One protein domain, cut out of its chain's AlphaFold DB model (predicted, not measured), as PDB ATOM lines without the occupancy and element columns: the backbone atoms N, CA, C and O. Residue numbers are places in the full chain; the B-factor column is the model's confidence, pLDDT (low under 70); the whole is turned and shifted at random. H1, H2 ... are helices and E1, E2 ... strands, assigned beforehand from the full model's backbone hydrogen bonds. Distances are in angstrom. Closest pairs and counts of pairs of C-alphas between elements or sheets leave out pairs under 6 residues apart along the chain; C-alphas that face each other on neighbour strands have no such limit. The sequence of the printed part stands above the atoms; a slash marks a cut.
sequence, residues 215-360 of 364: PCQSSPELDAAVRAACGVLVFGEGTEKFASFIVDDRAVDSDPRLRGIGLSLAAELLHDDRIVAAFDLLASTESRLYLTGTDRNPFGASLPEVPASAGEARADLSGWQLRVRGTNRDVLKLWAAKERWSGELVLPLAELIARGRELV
ATOM      1  N   PRO A 215      96.585  78.871 101.195       97.81
ATOM      2  CA  PRO A 215      97.599  78.686 102.225       97.81
ATOM      3  C   PRO A 215      97.106  77.854 103.403       97.81
ATOM      4  O   PRO A 215      95.947  77.943 103.813       97.81
ATOM      5  N   CYS A 216      98.001  77.039 103.951       97.25
ATOM      6  CA  CYS A 216      97.740  76.269 105.154       97.25
ATOM      7  C   CYS A 216      97.889  77.136 106.413       97.25
ATOM      8  O   CYS A 216      98.770  77.989 106.500       97.25
ATOM      9  N   GLN A 217      97.015  76.906 107.391       97.50
ATOM     10  CA  GLN A 217      97.023  77.568 108.690       97.50
ATOM     11  C   GLN A 217      96.804  76.543 109.802       97.50
ATOM     12  O   GLN A 217      95.933  75.669 109.726       97.50
ATOM     13  N   SER A 218      97.584  76.677 110.868       96.88
ATOM     14  CA  SER A 218      97.417  75.943 112.118       96.88
ATOM     15  C   SER A 218      97.983  76.799 113.247       96.88
ATOM     16  O   SER A 218      99.084  77.338 113.151       96.88
ATOM     17  N   SER A 219      97.193  76.958 114.301       98.00
ATOM     18  CA  SER A 219      97.592  77.598 115.550       98.00
ATOM     19  C   SER A 219      96.801  76.949 116.686       98.00
ATOM     20  O   SER A 219      95.708  76.435 116.427       98.00
ATOM     21  N   PRO A 220      97.276  77.003 117.940       98.12
ATOM     22  CA  PRO A 220      96.523  76.471 119.075       98.12
ATOM     23  C   PRO A 220      95.095  77.034 119.178       98.12
ATOM     24  O   PRO A 220      94.157  76.318 119.524       98.12
ATOM     25  N   GLU A 221      94.902  78.312 118.844       98.00
ATOM     26  CA  GLU A 221      93.602  78.984 118.876       98.00
ATOM     27  C   GLU A 221      92.676  78.512 117.754       98.00
ATOM     28  O   GLU A 221      91.471  78.378 117.986       98.00
ATOM     29  N   LEU A 222      93.221  78.278 116.556       97.88
ATOM     30  CA  LEU A 222      92.474  77.741 115.421       97.88
ATOM     31  C   LEU A 222      92.120  76.267 115.654       97.88
ATOM     32  O   LEU A 222      90.977  75.874 115.447       97.88
ATOM     33  N   ASP A 223      93.056  75.475 116.169       98.31
ATOM     34  CA  ASP A 223      92.849  74.072 116.531       98.31
ATOM     35  C   ASP A 223      91.759  73.929 117.605       98.31
ATOM     36  O   ASP A 223      90.905  73.044 117.522       98.31
ATOM     37  N   ALA A 224      91.728  74.838 118.588       97.62
ATOM     38  CA  ALA A 224      90.661  74.900 119.582       97.62
ATOM     39  C   ALA A 224      89.295  75.242 118.958       97.62
ATOM     40  O   ALA A 224      88.285  74.657 119.354       97.62
ATOM     41  N   ALA A 225      89.251  76.148 117.974       96.75
ATOM     42  CA  ALA A 225      88.023  76.484 117.250       96.75
ATOM     43  C   ALA A 225      87.519  75.298 116.407       96.75
ATOM     44  O   ALA A 225      86.345  74.940 116.481       96.75
ATOM     45  N   VAL A 226      88.414  74.619 115.678       96.88
ATOM     46  CA  VAL A 226      88.086  73.406 114.911       96.88
ATOM     47  C   VAL A 226      87.604  72.292 115.840       96.88
ATOM     48  O   VAL A 226      86.583  71.664 115.564       96.88
ATOM     49  N   ARG A 227      88.272  72.072 116.982       97.25
ATOM     50  CA  ARG A 227      87.811  71.131 118.015       97.25
ATOM     51  C   ARG A 227      86.383  71.456 118.454       97.25
ATOM     52  O   ARG A 227      85.569  70.542 118.530       97.25
ATOM     53  N   ALA A 228      86.084  72.724 118.737       95.00
ATOM     54  CA  ALA A 228      84.764  73.157 119.195       95.00
ATOM     55  C   ALA A 228      83.664  72.984 118.131       95.00
ATOM     56  O   ALA A 228      82.520  72.720 118.490       95.00
ATOM     57  N   ALA A 229      84.001  73.073 116.841       93.69
ATOM     58  CA  ALA A 229      83.057  72.849 115.745       93.69
ATOM     59  C   ALA A 229      82.773  71.359 115.461       93.69
ATOM     60  O   ALA A 229      81.773  71.032 114.823       93.69
ATOM     61  N   CYS A 230      83.634  70.449 115.921       94.62
ATOM     62  CA  CYS A 230      83.537  69.011 115.670       94.62
ATOM     63  C   CYS A 230      82.683  68.280 116.719       94.62
ATOM     64  O   CYS A 230      82.925  68.413 117.919       94.62
ATOM     65  N   GLY A 231      81.767  67.411 116.286       93.12
ATOM     66  CA  GLY A 231      80.941  66.568 117.161       93.12
ATOM     67  C   GLY A 231      80.625  65.201 116.553       93.12
ATOM     68  O   GLY A 231      80.987  64.915 115.417       93.12
ATOM     69  N   VAL A 232      79.938  64.337 117.302       91.75
ATOM     70  CA  VAL A 232      79.373  63.079 116.788       91.75
ATOM     71  C   VAL A 232      77.897  63.012 117.147       91.75
ATOM     72  O   VAL A 232      77.528  63.095 118.317       91.75
ATOM     73  N   LEU A 233      77.050  62.831 116.137       88.62
ATOM     74  CA  LEU A 233      75.631  62.552 116.325       88.62
ATOM     75  C   LEU A 233      75.409  61.050 116.322       88.62
ATOM     76  O   LEU A 233      75.947  60.351 115.469       88.62
ATOM     77  N   VAL A 234      74.607  60.566 117.265       86.06
ATOM     78  CA  VAL A 234      74.158  59.176 117.304       86.06
ATOM     79  C   VAL A 234      72.649  59.177 117.145       86.06
ATOM     80  O   VAL A 234      71.942  59.857 117.888       86.06
ATOM     81  N   PHE A 235      72.175  58.415 116.176       80.19
ATOM     82  CA  PHE A 235      70.778  58.313 115.794       80.19
ATOM     83  C   PHE A 235      70.331  56.849 115.812       80.19
ATOM     84  O   PHE A 235      71.166  55.942 115.831       80.19
ATOM     85  N   GLY A 236      69.017  56.636 115.739       74.25
ATOM     86  CA  GLY A 236      68.396  55.313 115.724       74.25
ATOM     87  C   GLY A 236      67.966  54.828 117.110       74.25
ATOM     88  O   GLY A 236      68.424  55.328 118.140       74.25
ATOM     89  N   GLU A 237      67.067  53.848 117.123       67.56
ATOM     90  CA  GLU A 237      66.548  53.200 118.330       67.56
ATOM     91  C   GLU A 237      66.929  51.714 118.354       67.56
ATOM     92  O   GLU A 237      67.132  51.078 117.318       67.56
ATOM     93  N   GLY A 238      67.033  51.143 119.557       68.50
ATOM     94  CA  GLY A 238      67.363  49.729 119.727       68.50
ATOM     95  C   GLY A 238      68.741  49.370 119.163       68.50
ATOM     96  O   GLY A 238      69.749  49.969 119.541       68.50
ATOM     97  N   THR A 239      68.785  48.358 118.294       64.56
ATOM     98  CA  THR A 239      70.020  47.800 117.717       64.56
ATOM     99  C   THR A 239      70.472  48.487 116.430       64.56
ATOM    100  O   THR A 239      71.604  48.272 116.006       64.56
ATOM    101  N   GLU A 240      69.631  49.312 115.805       69.69
ATOM    102  CA  GLU A 240      69.942  50.001 114.546       69.69
ATOM    103  C   GLU A 240      70.403  51.435 114.817       69.69
ATOM    104  O   GLU A 240      69.771  52.407 114.400       69.69
ATOM    105  N   LYS A 241      71.509  51.576 115.556       75.75
ATOM    106  CA  LYS A 241      72.119  52.889 115.776       75.75
ATOM    107  C   LYS A 241      73.148  53.199 114.705       75.75
ATOM    108  O   LYS A 241      73.968  52.358 114.351       75.75
ATOM    109  N   PHE A 242      73.131  54.439 114.240       81.62
ATOM    110  CA  PHE A 242      74.144  54.981 113.348       81.62
ATOM    111  C   PHE A 242      74.777  56.204 113.991       81.62
ATOM    112  O   PHE A 242      74.099  57.019 114.617       81.62
ATOM    113  N   ALA A 243      76.089  56.323 113.841       86.81
ATOM    114  CA  ALA A 243      76.823  57.487 114.291       86.81
ATOM    115  C   ALA A 243      77.358  58.254 113.083       86.81
ATOM    116  O   ALA A 243      77.738  57.666 112.069       86.81
ATOM    117  N   SER A 244      77.385  59.574 113.181       88.56
ATOM    118  CA  SER A 244      77.954  60.446 112.162       88.56
ATOM    119  C   SER A 244      78.890  61.434 112.824       88.56
ATOM    120  O   SER A 244      78.481  62.166 113.724       88.56
ATOM    121  N   PHE A 245      80.143  61.462 112.374       90.19
ATOM    122  CA  PHE A 245      81.030  62.572 112.691       90.19
ATOM    123  C   PHE A 245      80.519  63.805 111.971       90.19
ATOM    124  O   PHE A 245      80.173  63.705 110.793       90.19
ATOM    125  N   ILE A 246      80.460  64.929 112.676       90.75
ATOM    126  CA  ILE A 246      79.939  66.176 112.151       90.75
ATOM    127  C   ILE A 246      80.860  67.367 112.389       90.75
ATOM    128  O   ILE A 246      81.575  67.426 113.389       90.75
ATOM    129  N   VAL A 247      80.758  68.348 111.495       90.62
ATOM    130  CA  VAL A 247      81.220  69.725 111.713       90.62
ATOM    131  C   VAL A 247      79.985  70.627 111.705       90.62
ATOM    132  O   VAL A 247      79.240  70.635 110.721       90.62
ATOM    133  N   ASP A 248      79.742  71.338 112.807       87.31
ATOM    134  CA  ASP A 248      78.609  72.260 112.949       87.31
ATOM    135  C   ASP A 248      78.872  73.555 112.181       87.31
ATOM    136  O   ASP A 248      79.806  74.301 112.481       87.31
ATOM    137  N   ASP A 249      78.031  73.832 111.189       81.62
ATOM    138  CA  ASP A 249      78.169  75.006 110.330       81.62
ATOM    139  C   ASP A 249      77.969  76.313 111.106       81.62
ATOM    140  O   ASP A 249      78.678  77.281 110.858       81.62
ATOM    141  N   ARG A 250      77.107  76.328 112.129       77.88
ATOM    142  CA  ARG A 250      76.942  77.493 113.014       77.88
ATOM    143  C   ARG A 250      78.203  77.812 113.797       77.88
ATOM    144  O   ARG A 250      78.544  78.984 113.928       77.88
ATOM    145  N   ALA A 251      78.886  76.804 114.334       85.75
ATOM    146  CA  ALA A 251      80.154  77.014 115.024       85.75
ATOM    147  C   ALA A 251      81.200  77.608 114.066       85.75
ATOM    148  O   ALA A 251      81.891  78.556 114.430       85.75
ATOM    149  N   VAL A 252      81.247  77.120 112.822       87.56
ATOM    150  CA  VAL A 252      82.115  77.670 111.766       87.56
ATOM    151  C   VAL A 252      81.747  79.117 111.417       87.56
ATOM    152  O   VAL A 252      82.631  79.967 111.334       87.56
ATOM    153  N   ASP A 253      80.461  79.421 111.247       84.25
ATOM    154  CA  ASP A 253      79.986  80.746 110.831       84.25
ATOM    155  C   ASP A 253      80.084  81.796 111.953       84.25
ATOM    156  O   ASP A 253      80.335  82.979 111.694       84.25
ATOM    157  N   SER A 254      79.878  81.376 113.205       85.44
ATOM    158  CA  SER A 254      79.869  82.261 114.375       85.44
ATOM    159  C   SER A 254      81.251  82.505 114.976       85.44
ATOM    160  O   SER A 254      81.446  83.564 115.574       85.44
ATOM    161  N   ASP A 255      82.213  81.593 114.802       92.75
ATOM    162  CA  ASP A 255      83.583  81.784 115.280       92.75
ATOM    163  C   ASP A 255      84.402  82.620 114.277       92.75
ATOM    164  O   ASP A 255      84.716  82.152 113.177       92.75
ATOM    165  N   PRO A 256      84.828  83.851 114.630       94.25
ATOM    166  CA  PRO A 256      85.592  84.699 113.720       94.25
ATOM    167  C   PRO A 256      86.908  84.073 113.241       94.25
ATOM    168  O   PRO A 256      87.392  84.458 112.178       94.25
ATOM    169  N   ARG A 257      87.480  83.123 113.994       95.88
ATOM    170  CA  ARG A 257      88.738  82.437 113.649       95.88
ATOM    171  C   ARG A 257      88.567  81.430 112.517       95.88
ATOM    172  O   ARG A 257      89.534  81.144 111.822       95.88
ATOM    173  N   LEU A 258      87.358  80.898 112.326       94.88
ATOM    174  CA  LEU A 258      87.046  79.945 111.256       94.88
ATOM    175  C   LEU A 258      86.579  80.643 109.971       94.88
ATOM    176  O   LEU A 258      86.452  80.009 108.922       94.88
ATOM    177  N   ARG A 259      86.369  81.966 110.004       92.12
ATOM    178  CA  ARG A 259      85.908  82.732 108.845       92.12
ATOM    179  C   ARG A 259      86.919  82.671 107.701       92.12
ATOM    180  O   ARG A 259      87.996  83.253 107.767       92.12
ATOM    181  N   GLY A 260      86.515  82.049 106.598       92.38
ATOM    182  CA  GLY A 260      87.373  81.884 105.425       92.38
ATOM    183  C   GLY A 260      88.414  80.771 105.571       92.38
ATOM    184  O   GLY A 260      89.245  80.632 104.675       92.38
ATOM    185  N   ILE A 261      88.355  79.966 106.635       96.75
ATOM    186  CA  ILE A 261      89.139  78.739 106.768       96.75
ATOM    187  C   ILE A 261      88.350  77.581 106.157       96.75
ATOM    188  O   ILE A 261      87.244  77.255 106.583       96.75
ATOM    189  N   GLY A 262      88.921  76.937 105.146       94.94
ATOM    190  CA  GLY A 262      88.392  75.705 104.582       94.94
ATOM    191  C   GLY A 262      88.703  74.511 105.479       94.94
ATOM    192  O   GLY A 262      89.871  74.252 105.778       94.94
ATOM    193  N   LEU A 263      87.670  73.759 105.864       95.69
ATOM    194  CA  LEU A 263      87.809  72.499 106.596       95.69
ATOM    195  C   LEU A 263      87.532  71.327 105.648       95.69
ATOM    196  O   LEU A 263      86.396  70.881 105.479       95.69
ATOM    197  N   SER A 264      88.596  70.850 105.004       94.75
ATOM    198  CA  SER A 264      88.627  69.518 104.402       94.75
ATOM    199  C   SER A 264      89.417  68.607 105.324       94.75
ATOM    200  O   SER A 264      90.566  68.906 105.655       94.75
ATOM    201  N   LEU A 265      88.774  67.550 105.805       95.75
ATOM    202  CA  LEU A 265      89.239  66.760 106.935       95.75
ATOM    203  C   LEU A 265      89.403  65.301 106.519       95.75
ATOM    204  O   LEU A 265      88.484  64.706 105.961       95.75
ATOM    205  N   ALA A 266      90.549  64.718 106.851       95.75
ATOM    206  CA  ALA A 266      90.739  63.276 106.881       95.75
ATOM    207  C   ALA A 266      90.572  62.812 108.331       95.75
ATOM    208  O   ALA A 266      91.220  63.352 109.231       95.75
ATOM    209  N   ALA A 267      89.703  61.835 108.565       95.44
ATOM    210  CA  ALA A 267      89.408  61.334 109.898       95.44
ATOM    211  C   ALA A 267      89.652  59.824 109.994       95.44
ATOM    212  O   ALA A 267      89.294  59.057 109.102       95.44
ATOM    213  N   GLU A 268      90.248  59.410 111.107       96.00
ATOM    214  CA  GLU A 268      90.498  58.023 111.490       96.00
ATOM    215  C   GLU A 268      89.752  57.764 112.808       96.00
ATOM    216  O   GLU A 268      89.955  58.479 113.790       96.00
ATOM    217  N   LEU A 269      88.881  56.755 112.843       94.88
ATOM    218  CA  LEU A 269      88.289  56.238 114.076       94.88
ATOM    219  C   LEU A 269      89.243  55.207 114.669       94.88
ATOM    220  O   LEU A 269      89.607  54.247 113.988       94.88
ATOM    221  N   LEU A 270      89.634  55.401 115.925       96.19
ATOM    222  CA  LEU A 270      90.567  54.544 116.641       96.19
ATOM    223  C   LEU A 270      89.892  53.846 117.818       96.19
ATOM    224  O   LEU A 270      89.046  54.435 118.490       96.19
ATOM    225  N   HIS A 271      90.340  52.623 118.088       95.00
ATOM    226  CA  HIS A 271      90.084  51.889 119.321       95.00
ATOM    227  C   HIS A 271      91.407  51.311 119.827       95.00
ATOM    228  O   HIS A 271      92.048  50.540 119.109       95.00
ATOM    229  N   ASP A 272      91.838  51.720 121.020       95.44
ATOM    230  CA  ASP A 272      93.136  51.345 121.600       95.44
ATOM    231  C   ASP A 272      94.299  51.584 120.611       95.44
ATOM    232  O   ASP A 272      95.086  50.686 120.303       95.44
ATOM    233  N   ASP A 273      94.339  52.793 120.035       95.44
ATOM    234  CA  ASP A 273      95.301  53.257 119.018       95.44
ATOM    235  C   ASP A 273      95.289  52.504 117.674       95.44
ATOM    236  O   ASP A 273      96.072  52.818 116.771       95.44
ATOM    237  N   ARG A 274      94.375  51.546 117.478       95.94
ATOM    238  CA  ARG A 274      94.191  50.857 116.193       95.94
ATOM    239  C   ARG A 274      93.150  51.569 115.350       95.94
ATOM    240  O   ARG A 274      92.054  51.833 115.828       95.94
ATOM    241  N   ILE A 275      93.473  51.824 114.084       95.62
ATOM    242  CA  ILE A 275      92.524  52.388 113.119       95.62
ATOM    243  C   ILE A 275      91.460  51.332 112.812       95.62
ATOM    244  O   ILE A 275      91.763  50.279 112.253       95.62
ATOM    245  N   VAL A 276      90.223  51.640 113.183       94.62
ATOM    246  CA  VAL A 276      89.026  50.839 112.914       94.62
ATOM    247  C   VAL A 276      88.385  51.284 111.601       94.62
ATOM    248  O   VAL A 276      87.978  50.465 110.788       94.62
ATOM    249  N   ALA A 277      88.348  52.595 111.350       90.81
ATOM    250  CA  ALA A 277      87.802  53.154 110.119       90.81
ATOM    251  C   ALA A 277      88.532  54.434 109.709       90.81
ATOM    252  O   ALA A 277      89.085  55.135 110.553       90.81
ATOM    253  N   ALA A 278      88.482  54.764 108.419       91.62
ATOM    254  CA  ALA A 278      88.973  56.028 107.882       91.62
ATOM    255  C   ALA A 278      87.986  56.587 106.852       91.62
ATOM    256  O   ALA A 278      87.379  55.829 106.093       91.62
ATOM    257  N   PHE A 279      87.810  57.903 106.842       90.44
ATOM    258  CA  PHE A 279      86.878  58.594 105.956       90.44
ATOM    259  C   PHE A 279      87.271  60.066 105.787       90.44
ATOM    260  O   PHE A 279      88.032  60.620 106.580       90.44
ATOM    261  N   ASP A 280      86.725  60.704 104.756       89.25
ATOM    262  CA  ASP A 280      86.907  62.130 104.498       89.25
ATOM    263  C   ASP A 280      85.628  62.899 104.839       89.25
ATOM    264  O   ASP A 280      84.513  62.407 104.636       89.25
ATOM    265  N   LEU A 281      85.785  64.132 105.316       88.31
ATOM    266  CA  LEU A 281      84.693  65.067 105.543       88.31
ATOM    267  C   LEU A 281      85.033  66.424 104.927       88.31
ATOM    268  O   LEU A 281      86.074  67.008 105.214       88.31
ATOM    269  N   LEU A 282      84.115  66.953 104.120       85.88
ATOM    270  CA  LEU A 282      84.226  68.282 103.527       85.88
ATOM    271  C   LEU A 282      83.173  69.207 104.146       85.88
ATOM    272  O   LEU A 282      81.978  69.028 103.902       85.88
ATOM    273  N   ALA A 283      83.602  70.210 104.916       84.62
ATOM    274  CA  ALA A 283      82.700  71.178 105.540       84.62
ATOM    275  C   ALA A 283      82.280  72.283 104.552       84.62
ATOM    276  O   ALA A 283      82.688  73.440 104.660       84.62
ATOM    277  N   SER A 284      81.523  71.910 103.523       75.06
ATOM    278  CA  SER A 284      81.056  72.829 102.480       75.06
ATOM    279  C   SER A 284      79.599  73.183 102.694       75.06
ATOM    280  O   SER A 284      78.785  72.272 102.723       75.06
ATOM    281  N   THR A 285      79.221  74.464 102.678       65.31
ATOM    282  CA  THR A 285      77.803  74.896 102.666       65.31
ATOM    283  C   THR A 285      76.963  74.219 101.569       65.31
ATOM    284  O   THR A 285      75.739  74.150 101.672       65.31
ATOM    285  N   GLU A 286      77.607  73.667 100.536       61.66
ATOM    286  CA  GLU A 286      76.984  72.900  99.455       61.66
ATOM    287  C   GLU A 286      76.716  71.417  99.798       61.66
ATOM    288  O   GLU A 286      75.925  70.775  99.107       61.66
ATOM    289  N   SER A 287      77.349  70.888 100.849       51.41
ATOM    290  CA  SER A 287      77.317  69.496 101.335       51.41
ATOM    291  C   SER A 287      76.482  69.306 102.602       51.41
ATOM    292  O   SER A 287      76.625  68.298 103.293       51.41
ATOM    293  N   ARG A 288      75.620  70.274 102.925       59.56
ATOM    294  CA  ARG A 288      74.680  70.199 104.047       59.56
ATOM    295  C   ARG A 288      73.908  68.877 104.002       59.56
ATOM    296  O   ARG A 288      73.163  68.626 103.053       59.56
ATOM    297  N   LEU A 289      74.088  68.024 105.013       48.66
ATOM    298  CA  LEU A 289      73.301  66.803 105.124       48.66
ATOM    299  C   LEU A 289      71.889  67.160 105.577       48.66
ATOM    300  O   LEU A 289      71.722  67.688 106.671       48.66
ATOM    301  N   TYR A 290      70.876  66.801 104.791       49.81
ATOM    302  CA  TYR A 290      69.469  66.870 105.201       49.81
ATOM    303  C   TYR A 290      69.164  65.765 106.219       49.81
ATOM    304  O   TYR A 290      68.480  64.793 105.908       49.81
ATOM    305  N   LEU A 291      69.739  65.853 107.419       46.06
ATOM    306  CA  LEU A 291      69.632  64.780 108.408       46.06
ATOM    307  C   LEU A 291      68.334  64.823 109.218       46.06
ATOM    308  O   LEU A 291      67.992  63.808 109.812       46.06
ATOM    309  N   THR A 292      67.605  65.944 109.284       39.47
ATOM    310  CA  THR A 292      66.542  66.059 110.308       39.47
ATOM    311  C   THR A 292      65.314  66.901 109.960       39.47
ATOM    312  O   THR A 292      64.467  67.081 110.826       39.47
ATOM    313  N   GLY A 293      65.164  67.434 108.741       36.00
ATOM    314  CA  GLY A 293      64.039  68.347 108.454       36.00
ATOM    315  C   GLY A 293      64.014  69.586 109.367       36.00
ATOM    316  O   GLY A 293      62.976  70.222 109.523       36.00
ATOM    317  N   THR A 294      65.151  69.901 109.991       40.09
ATOM    318  CA  THR A 294      65.390  71.151 110.706       40.09
ATOM    319  C   THR A 294      66.152  72.098 109.781       40.09
ATOM    320  O   THR A 294      66.844  71.647 108.867       40.09
ATOM    321  N   ASP A 295      66.088  73.405 110.036       39.38
ATOM    322  CA  ASP A 295      66.811  74.436 109.265       39.38
ATOM    323  C   ASP A 295      68.353  74.352 109.424       39.38
ATOM    324  O   ASP A 295      69.076  75.292 109.098       39.38
ATOM    325  N   ARG A 296      68.867  73.255 110.001       50.00
ATOM    326  CA  ARG A 296      70.234  73.075 110.499       50.00
ATOM    327  C   ARG A 296      70.797  71.753 109.992       50.00
ATOM    328  O   ARG A 296      70.411  70.679 110.451       50.00
ATOM    329  N   ASN A 297      71.740  71.838 109.064       53.81
ATOM    330  CA  ASN A 297      72.293  70.669 108.394       53.81
ATOM    331  C   ASN A 297      73.806  70.608 108.624       53.81
ATOM    332  O   ASN A 297      74.551  71.229 107.862       53.81
ATOM    333  N   PRO A 298      74.279  69.869 109.646       55.09
ATOM    334  CA  PRO A 298      75.707  69.672 109.825       55.09
ATOM    335  C   PRO A 298      76.306  68.946 108.616       55.09
ATOM    336  O   PRO A 298      75.640  68.162 107.929       55.09
ATOM    337  N   PHE A 299      77.594  69.168 108.373       65.50
ATOM    338  CA  PHE A 299      78.361  68.296 107.485       65.50
ATOM    339  C   PHE A 299      78.613  67.009 108.227       65.50
ATOM    340  O   PHE A 299      78.975  67.083 109.396       65.50
ATOM    341  N   GLY A 300      78.458  65.851 107.591       69.62
ATOM    342  CA  GLY A 300      78.769  64.616 108.284       69.62
ATOM    343  C   GLY A 300      79.209  63.462 107.409       69.62
ATOM    344  O   GLY A 300      78.942  63.405 106.209       69.62
ATOM    345  N   ALA A 301      79.902  62.540 108.058       79.19
ATOM    346  CA  ALA A 301      80.325  61.273 107.499       79.19
ATOM    347  C   ALA A 301      79.882  60.163 108.452       79.19
ATOM    348  O   ALA A 301      80.078  60.259 109.667       79.19
ATOM    349  N   SER A 302      79.251  59.124 107.904       81.56
ATOM    350  CA  SER A 302      78.854  57.958 108.690       81.56
ATOM    351  C   SER A 302      80.081  57.277 109.279       81.56
ATOM    352  O   SER A 302      81.062  57.034 108.577       81.56
ATOM    353  N   LEU A 303      79.995  56.933 110.558       83.31
ATOM    354  CA  LEU A 303      80.994  56.146 111.257       83.31
ATOM    355  C   LEU A 303      80.589  54.668 111.160       83.31
ATOM    356  O   LEU A 303      79.594  54.280 111.773       83.31
ATOM    357  N   PRO A 304      81.309  53.844 110.382       72.12
ATOM    358  CA  PRO A 304      80.839  52.508 110.011       72.12
ATOM    359  C   PRO A 304      80.856  51.496 111.166       72.12
ATOM    360  O   PRO A 304      80.147  50.499 111.090       72.12
ATOM    361  N   GLU A 305      81.635  51.739 112.226       73.62
ATOM    362  CA  GLU A 305      81.936  50.733 113.259       73.62
ATOM    363  C   GLU A 305      81.891  51.288 114.690       73.62
ATOM    364  O   GLU A 305      82.606  50.837 115.582       73.62
ATOM    365  N   VAL A 306      81.052  52.295 114.939       71.50
ATOM    366  CA  VAL A 306      80.845  52.772 116.313       71.50
ATOM    367  C   VAL A 306      80.055  51.717 117.094       71.50
ATOM    368  O   VAL A 306      79.068  51.201 116.560       71.50
ATOM    369  N   PRO A 307      80.432  51.396 118.350       72.31
ATOM    370  CA  PRO A 307      79.678  50.455 119.168       72.31
ATOM    371  C   PRO A 307      78.190  50.808 119.186       72.31
ATOM    372  O   PRO A 307      77.831  51.965 119.403       72.31
ATOM    373  N   ALA A 308      77.309  49.814 119.030       71.31
ATOM    374  CA  ALA A 308      75.855  50.026 119.089       71.31
ATOM    375  C   ALA A 308      75.410  50.699 120.406       71.31
ATOM    376  O   ALA A 308      74.367  51.352 120.475       71.31
ATOM    377  N   SER A 309      76.224  50.582 121.456       72.62
ATOM    378  CA  SER A 309      76.016  51.235 122.741       72.62
ATOM    379  C   SER A 309      76.366  52.725 122.752       72.62
ATOM    380  O   SER A 309      75.896  53.398 123.653       72.62
ATOM    381  N   ALA A 310      77.099  53.297 121.789       74.50
ATOM    382  CA  ALA A 310      77.690  54.643 121.892       74.50
ATOM    383  C   ALA A 310      76.699  55.798 122.148       74.50
ATOM    384  O   ALA A 310      77.082  56.861 122.630       74.50
ATOM    385  N   GLY A 311      75.404  55.599 121.884       69.75
ATOM    386  CA  GLY A 311      74.345  56.548 122.245       69.75
ATOM    387  C   GLY A 311      73.858  56.470 123.702       69.75
ATOM    388  O   GLY A 311      73.113  57.344 124.141       69.75
ATOM    389  N   GLU A 312      74.248  55.447 124.459       80.44
ATOM    390  CA  GLU A 312      73.748  55.136 125.801       80.44
ATOM    391  C   GLU A 312      74.560  55.835 126.889       80.44
ATOM    392  O   GLU A 312      75.767  56.027 126.776       80.44
ATOM    393  N   ALA A 313      73.906  56.188 127.999       75.00
ATOM    394  CA  ALA A 313      74.556  56.887 129.110       75.00
ATOM    395  C   ALA A 313      75.668  56.070 129.802       75.00
ATOM    396  O   ALA A 313      76.480  56.645 130.517       75.00
ATOM    397  N   ARG A 314      75.688  54.743 129.617       79.00
ATOM    398  CA  ARG A 314      76.647  53.809 130.235       79.00
ATOM    399  C   ARG A 314      77.546  53.103 129.218       79.00
ATOM    400  O   ARG A 314      78.133  52.078 129.549       79.00
ATOM    401  N   ALA A 315      77.613  53.601 127.986       82.88
ATOM    402  CA  ALA A 315      78.498  53.034 126.980       82.88
ATOM    403  C   ALA A 315      79.953  53.135 127.450       82.88
ATOM    404  O   ALA A 315      80.406  54.224 127.809       82.88
ATOM    405  N   ASP A 316      80.679  52.020 127.439       88.69
ATOM    406  CA  ASP A 316      82.124  52.066 127.611       88.69
ATOM    407  C   ASP A 316      82.754  52.548 126.303       88.69
ATOM    408  O   ASP A 316      82.796  51.831 125.304       88.69
ATOM    409  N   LEU A 317      83.159  53.815 126.308       91.62
ATOM    410  CA  LEU A 317      83.860  54.470 125.207       91.62
ATOM    411  C   LEU A 317      85.329  54.716 125.559       91.62
ATOM    412  O   LEU A 317      85.992  55.520 124.899       91.62
ATOM    413  N   SER A 318      85.840  54.064 126.609       93.31
ATOM    414  CA  SER A 318      87.276  54.062 126.871       93.31
ATOM    415  C   SER A 318      88.010  53.440 125.678       93.31
ATOM    416  O   SER A 318      87.474  52.589 124.975       93.31
ATOM    417  N   GLY A 319      89.188  53.972 125.349       93.12
ATOM    418  CA  GLY A 319      89.953  53.544 124.171       93.12
ATOM    419  C   GLY A 319      89.452  54.082 122.823       93.12
ATOM    420  O   GLY A 319      90.230  54.101 121.872       93.12
ATOM    421  N   TRP A 320      88.211  54.583 122.718       95.56
ATOM    422  CA  TRP A 320      87.673  55.128 121.465       95.56
ATOM    423  C   TRP A 320      88.039  56.597 121.251       95.56
ATOM    424  O   TRP A 320      87.735  57.472 122.071       95.56
ATOM    425  N   GLN A 321      88.641  56.892 120.102       96.94
ATOM    426  CA  GLN A 321      89.080  58.237 119.732       96.94
ATOM    427  C   GLN A 321      88.844  58.506 118.249       96.94
ATOM    428  O   GLN A 321      88.782  57.589 117.437       96.94
ATOM    429  N   LEU A 322      88.749  59.779 117.888       96.75
ATOM    430  CA  LEU A 322      88.784  60.229 116.508       96.75
ATOM    431  C   LEU A 322      90.038  61.074 116.303       96.75
ATOM    432  O   LEU A 322      90.206  62.105 116.957       96.75
ATOM    433  N   ARG A 323      90.908  60.649 115.389       98.06
ATOM    434  CA  ARG A 323      92.013  61.474 114.906       98.06
ATOM    435  C   ARG A 323      91.558  62.203 113.654       98.06
ATOM    436  O   ARG A 323      91.142  61.569 112.693       98.06
ATOM    437  N   VAL A 324      91.640  63.525 113.664       97.62
ATOM    438  CA  VAL A 324      91.178  64.401 112.585       97.62
ATOM    439  C   VAL A 324      92.353  65.242 112.115       97.62
ATOM    440  O   VAL A 324      92.981  65.916 112.927       97.62
ATOM    441  N   ARG A 325      92.645  65.223 110.815       98.19
ATOM    442  CA  ARG A 325      93.712  66.014 110.190       98.19
ATOM    443  C   ARG A 325      93.148  66.901 109.093       98.19
ATOM    444  O   ARG A 325      92.287  66.466 108.329       98.19
ATOM    445  N   GLY A 326      93.663  68.119 108.978       97.44
ATOM    446  CA  GLY A 326      93.403  68.965 107.819       97.44
ATOM    447  C   GLY A 326      94.075  68.394 106.566       97.44
ATOM    448  O   GLY A 326      95.234  67.985 106.610       97.44
ATOM    449  N   THR A 327      93.365  68.365 105.440       96.31
ATOM    450  CA  THR A 327      93.874  67.883 104.146       96.31
ATOM    451  C   THR A 327      93.650  68.912 103.039       96.31
ATOM    452  O   THR A 327      92.830  69.822 103.151       96.31
ATOM    453  N   ASN A 328      94.411  68.792 101.953       94.94
ATOM    454  CA  ASN A 328      94.234  69.599 100.747       94.94
ATOM    455  C   ASN A 328      93.204  68.992  99.775       94.94
ATOM    456  O   ASN A 328      92.796  69.645  98.815       94.94
ATOM    457  N   ARG A 329      92.754  67.758 100.022       91.50
ATOM    458  CA  ARG A 329      91.779  67.072  99.175       91.50
ATOM    459  C   ARG A 329      90.493  67.882  99.086       91.50
ATOM    460  O   ARG A 329      89.953  68.283 100.105       91.50
ATOM    461  N   ASP A 330      89.989  68.124  97.878       89.50
ATOM    462  CA  ASP A 330      88.711  68.813  97.636       89.50
ATOM    463  C   ASP A 330      88.582  70.240  98.222       89.50
ATOM    464  O   ASP A 330      87.536  70.869  98.067       89.50
ATOM    465  N   VAL A 331      89.636  70.812  98.820       92.88
ATOM    466  CA  VAL A 331      89.587  72.132  99.476       92.88
ATOM    467  C   VAL A 331      89.307  73.267  98.483       92.88
ATOM    468  O   VAL A 331      88.680  74.269  98.825       92.88
ATOM    469  N   LEU A 332      89.666  73.076  97.211       93.00
ATOM    470  CA  LEU A 332      89.339  74.002  96.123       93.00
ATOM    471  C   LEU A 332      87.824  74.151  95.904       93.00
ATOM    472  O   LEU A 332      87.388  75.213  95.460       93.00
ATOM    473  N   LYS A 333      87.027  73.137  96.277       89.62
ATOM    474  CA  LYS A 333      85.555  73.155  96.215       89.62
ATOM    475  C   LYS A 333      84.922  73.948  97.363       89.62
ATOM    476  O   LYS A 333      83.731  74.241  97.312       89.62
ATOM    477  N   LEU A 334      85.691  74.324  98.390       91.00
ATOM    478  CA  LEU A 334      85.238  75.207  99.468       91.00
ATOM    479  C   LEU A 334      85.349  76.663  99.017       91.00
ATOM    480  O   LEU A 334      86.257  77.365  99.434       91.00
ATOM    481  N   TRP A 335      84.471  77.131  98.132       91.31
ATOM    482  CA  TRP A 335      84.623  78.421  97.430       91.31
ATOM    483  C   TRP A 335      84.791  79.664  98.317       91.31
ATOM    484  O   TRP A 335      85.351  80.655  97.860       91.31
ATOM    485  N   ALA A 336      84.335  79.618  99.570       89.81
ATOM    486  CA  ALA A 336      84.516  80.699 100.540       89.81
ATOM    487  C   ALA A 336      85.879  80.665 101.265       89.81
ATOM    488  O   ALA A 336      86.259  81.648 101.903       89.81
ATOM    489  N   ALA A 337      86.616  79.553 101.180       93.88
ATOM    490  CA  ALA A 337      87.895  79.375 101.854       93.88
ATOM    491  C   ALA A 337      88.993  80.213 101.188       93.88
ATOM    492  O   ALA A 337      89.231  80.091  99.986       93.88
ATOM    493  N   LYS A 338      89.680  81.039 101.969       96.06
ATOM    494  CA  LYS A 338      90.894  81.765 101.574       96.06
ATOM    495  C   LYS A 338      92.147  81.001 101.983       96.06
ATOM    496  O   LYS A 338      93.132  81.014 101.262       96.06
ATOM    497  N   GLU A 339      92.060  80.316 103.113       97.25
ATOM    498  CA  GLU A 339      93.102  79.483 103.700       97.25
ATOM    499  C   GLU A 339      92.484  78.130 104.069       97.25
ATOM    500  O   GLU A 339      91.260  77.963 104.029       97.25
ATOM    501  N   ARG A 340      93.308  77.148 104.421       97.12
ATOM    502  CA  ARG A 340      92.859  75.821 104.849       97.12
ATOM    503  C   ARG A 340      93.458  75.456 106.191       97.12
ATOM    504  O   ARG A 340      94.628  75.724 106.445       97.12
ATOM    505  N   TRP A 341      92.675  74.781 107.020       98.19
ATOM    506  CA  TRP A 341      93.220  74.203 108.238       98.19
ATOM    507  C   TRP A 341      94.150  73.029 107.900       98.19
ATOM    508  O   TRP A 341      93.838  72.211 107.030       98.19
ATOM    509  N   SER A 342      95.299  72.950 108.567       98.00
ATOM    510  CA  SER A 342      96.285  71.869 108.392       98.00
ATOM    511  C   SER A 342      96.729  71.224 109.704       98.00
ATOM    512  O   SER A 342      97.744  70.530 109.722       98.00
ATOM    513  N   GLY A 343      96.014  71.488 110.800       98.12
ATOM    514  CA  GLY A 343      96.310  70.902 112.103       98.12
ATOM    515  C   GLY A 343      95.919  69.425 112.203       98.12
ATOM    516  O   GLY A 343      95.356  68.830 111.279       98.12
ATOM    517  N   GLU A 344      96.205  68.848 113.368       98.44
ATOM    518  CA  GLU A 344      95.797  67.501 113.759       98.44
ATOM    519  C   GLU A 344      95.206  67.528 115.172       98.44
ATOM    520  O   GLU A 344      95.750  68.147 116.086       98.44
ATOM    521  N   LEU A 345      94.084  66.837 115.356       98.38
ATOM    522  CA  LEU A 345      93.399  66.686 116.632       98.38
ATOM    523  C   LEU A 345      93.190  65.205 116.925       98.38
ATOM    524  O   LEU A 345      92.782  64.451 116.047       98.38
ATOM    525  N   VAL A 346      93.384  64.807 118.179       98.00
ATOM    526  CA  VAL A 346      92.948  63.507 118.698       98.00
ATOM    527  C   VAL A 346      91.892  63.769 119.764       98.00
ATOM    528  O   VAL A 346      92.155  64.440 120.765       98.00
ATOM    529  N   LEU A 347      90.672  63.309 119.501       97.25
ATOM    530  CA  LEU A 347      89.476  63.660 120.260       97.25
ATOM    531  C   LEU A 347      88.844  62.392 120.846       97.25
ATOM    532  O   LEU A 347      88.500  61.489 120.082       97.25
ATOM    533  N   PRO A 348      88.651  62.298 122.172       97.00
ATOM    534  CA  PRO A 348      87.901  61.199 122.769       97.00
ATOM    535  C   PRO A 348      86.485  61.115 122.190       97.00
ATOM    536  O   PRO A 348      85.777  62.122 122.112       97.00
ATOM    537  N   LEU A 349      86.031  59.912 121.824       94.81
ATOM    538  CA  LEU A 349      84.709  59.742 121.209       94.81
ATOM    539  C   LEU A 349      83.576  60.179 122.154       94.81
ATOM    540  O   LEU A 349      82.598  60.783 121.717       94.81
ATOM    541  N   ALA A 350      83.738  59.954 123.462       93.88
ATOM    542  CA  ALA A 350      82.791  60.405 124.480       93.88
ATOM    543  C   ALA A 350      82.620  61.940 124.508       93.88
ATOM    544  O   ALA A 350      81.494  62.425 124.630       93.88
ATOM    545  N   GLU A 351      83.713  62.700 124.344       95.00
ATOM    546  CA  GLU A 351      83.690  64.172 124.260       95.00
ATOM    547  C   GLU A 351      82.890  64.623 123.030       95.00
ATOM    548  O   GLU A 351      82.015  65.485 123.131       95.00
ATOM    549  N   LEU A 352      83.139  63.995 121.877       94.44
ATOM    550  CA  LEU A 352      82.452  64.317 120.627       94.44
ATOM    551  C   LEU A 352      80.951  64.011 120.675       94.44
ATOM    552  O   LEU A 352      80.163  64.788 120.138       94.44
ATOM    553  N   ILE A 353      80.545  62.909 121.311       92.06
ATOM    554  CA  ILE A 353      79.129  62.539 121.456       92.06
ATOM    555  C   ILE A 353      78.404  63.500 122.398       92.06
ATOM    556  O   ILE A 353      77.280  63.915 122.107       92.06
ATOM    557  N   ALA A 354      79.035  63.880 123.515       91.12
ATOM    558  CA  ALA A 354      78.488  64.896 124.409       91.12
ATOM    559  C   ALA A 354      78.268  66.214 123.653       91.12
ATOM    560  O   ALA A 354      77.158  66.746 123.665       91.12
ATOM    561  N   ARG A 355      79.274  66.657 122.889       91.31
ATOM    562  CA  ARG A 355      79.175  67.870 122.075       91.31
ATOM    563  C   ARG A 355      78.128  67.756 120.970       91.31
ATOM    564  O   ARG A 355      77.354  68.680 120.773       91.31
ATOM    565  N   GLY A 356      78.031  66.621 120.281       86.25
ATOM    566  CA  GLY A 356      77.019  66.414 119.240       86.25
ATOM    567  C   GLY A 356      75.588  66.637 119.745       86.25
ATOM    568  O   GLY A 356      74.785  67.253 119.047       86.25
ATOM    569  N   ARG A 357      75.289  66.225 120.985       84.88
ATOM    570  CA  ARG A 357      73.985  66.468 121.634       84.88
ATOM    571  C   ARG A 357      73.718  67.949 121.916       84.88
ATOM    572  O   ARG A 357      72.566  68.367 121.869       84.88
ATOM    573  N   GLU A 358      74.758  68.723 122.219       83.69
ATOM    574  CA  GLU A 358      74.665  70.174 122.429       83.69
ATOM    575  C   GLU A 358      74.488  70.917 121.103       83.69
ATOM    576  O   GLU A 358      73.675  71.837 121.001       83.69
ATOM    577  N   LEU A 359      75.220  70.488 120.071       74.38
ATOM    578  CA  LEU A 359      75.168  71.087 118.744       74.38
ATOM    579  C   LEU A 359      73.788  70.859 118.122       74.38
ATOM    580  O   LEU A 359      73.149  71.814 117.682       74.38
ATOM    581  N   VAL A 360      73.279  69.627 118.122       71.31
ATOM    582  CA  VAL A 360      71.974  69.298 117.534       71.31
ATOM    583  C   VAL A 360      71.036  68.797 118.631       71.31
ATOM    584  O   VAL A 360      70.980  67.592 118.884       71.31
TER     585      VAL A 360
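What this domain is: This is residues 215 to 360 of the 364 residues of an uncharacterized protein of Planctomycetes bacterium (UniProt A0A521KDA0). Two strongly twisted sheets make a sandwich, partly face to face with their strands crossed: a larger sheet E4 E3 E6 E8 and a smaller one E1 E2 E5. H3 packs beside edge strand E1, H1 packs over E8 of the larger sheet, and H2 meets H1. The printed part has 146 residues, with three named helices and eight named strands in the order H1 E1 E2 H2 E3 E4 E5 E6 E7 E8 H3; its class is mixed, helices and strands, and both sheets are antiparallel. It is compact and rounded, with a radius of gyration of the C-alphas of 14.6 A and spans of 43 by 36 by 23 A.

Where its parts are: H1, residues 220 to 229, begins at C-alpha 220 (96.523, 76.471, 119.075). E1 is residues 230 to 235, E2 is 242 to 247 and H2 is 249 to 254. E3, residues 264 to 271, is 23.1 A long; E4, residues 274 to 282, is 23.7 A long and bends by 54 degrees at residue 277. E5 is residues 299 to 303, and E6, residues 320 to 326, is 20.3 A long. E7, residues 339 to 341, runs on into E8, residues 344 to 348, at 39 degrees. H3, residues 349 to 359, is 15.0 A long and ends at C-alpha 359 (75.168, 71.087, 118.744).

How they stand to each other: In the larger sheet E3 and E4 form a hairpin, with N 267 and O 279 within hydrogen-bond range at 2.9 A; E3 and E6 are antiparallel neighbours, with N 268 and O 323 within hydrogen-bond range at 2.8 A, and E6 and E8 are antiparallel neighbours, with N 322 and O 347 within hydrogen-bond range at 2.8 A. In the smaller sheet E1 and E2 form a hairpin, with N 233 and O 244 2.9 A apart, and N 245 and O 301 of E2 and E5 are 3.0 A apart. The strands of the two sheets stand at 39 degrees; the closest C-alphas of E4 and E5 are Leu 281 and Ala 301, 6.1 A. H3 stands at the level of the smaller sheet; its closest C-alpha to E1 is Leu 352, 4.4 A from Gly 231. H1 and H3 are on the same face of the larger sheet. H1 touches H2 at a steep tilt of 49 degrees, opposite ways, closest at Ala 229 and Ala 251, 5.1 A. E7 pairs with no named strand; residues 216 to 217 pair parallel with its residues 340 to 341. In H1, H2 and H3 every O i to N i+4 pair is within hydrogen-bond range.

The domain as a whole: The C-alphas farthest apart, Pro 215 and Gly 238, are 45.4 A apart. The printed part has no cut. The links E4 to E5, E5 to E6 and E6 to E7 are long. Mean pLDDT of the printed part is 85.4; residues 237 to 240, 285 to 300 and 311 are under 70.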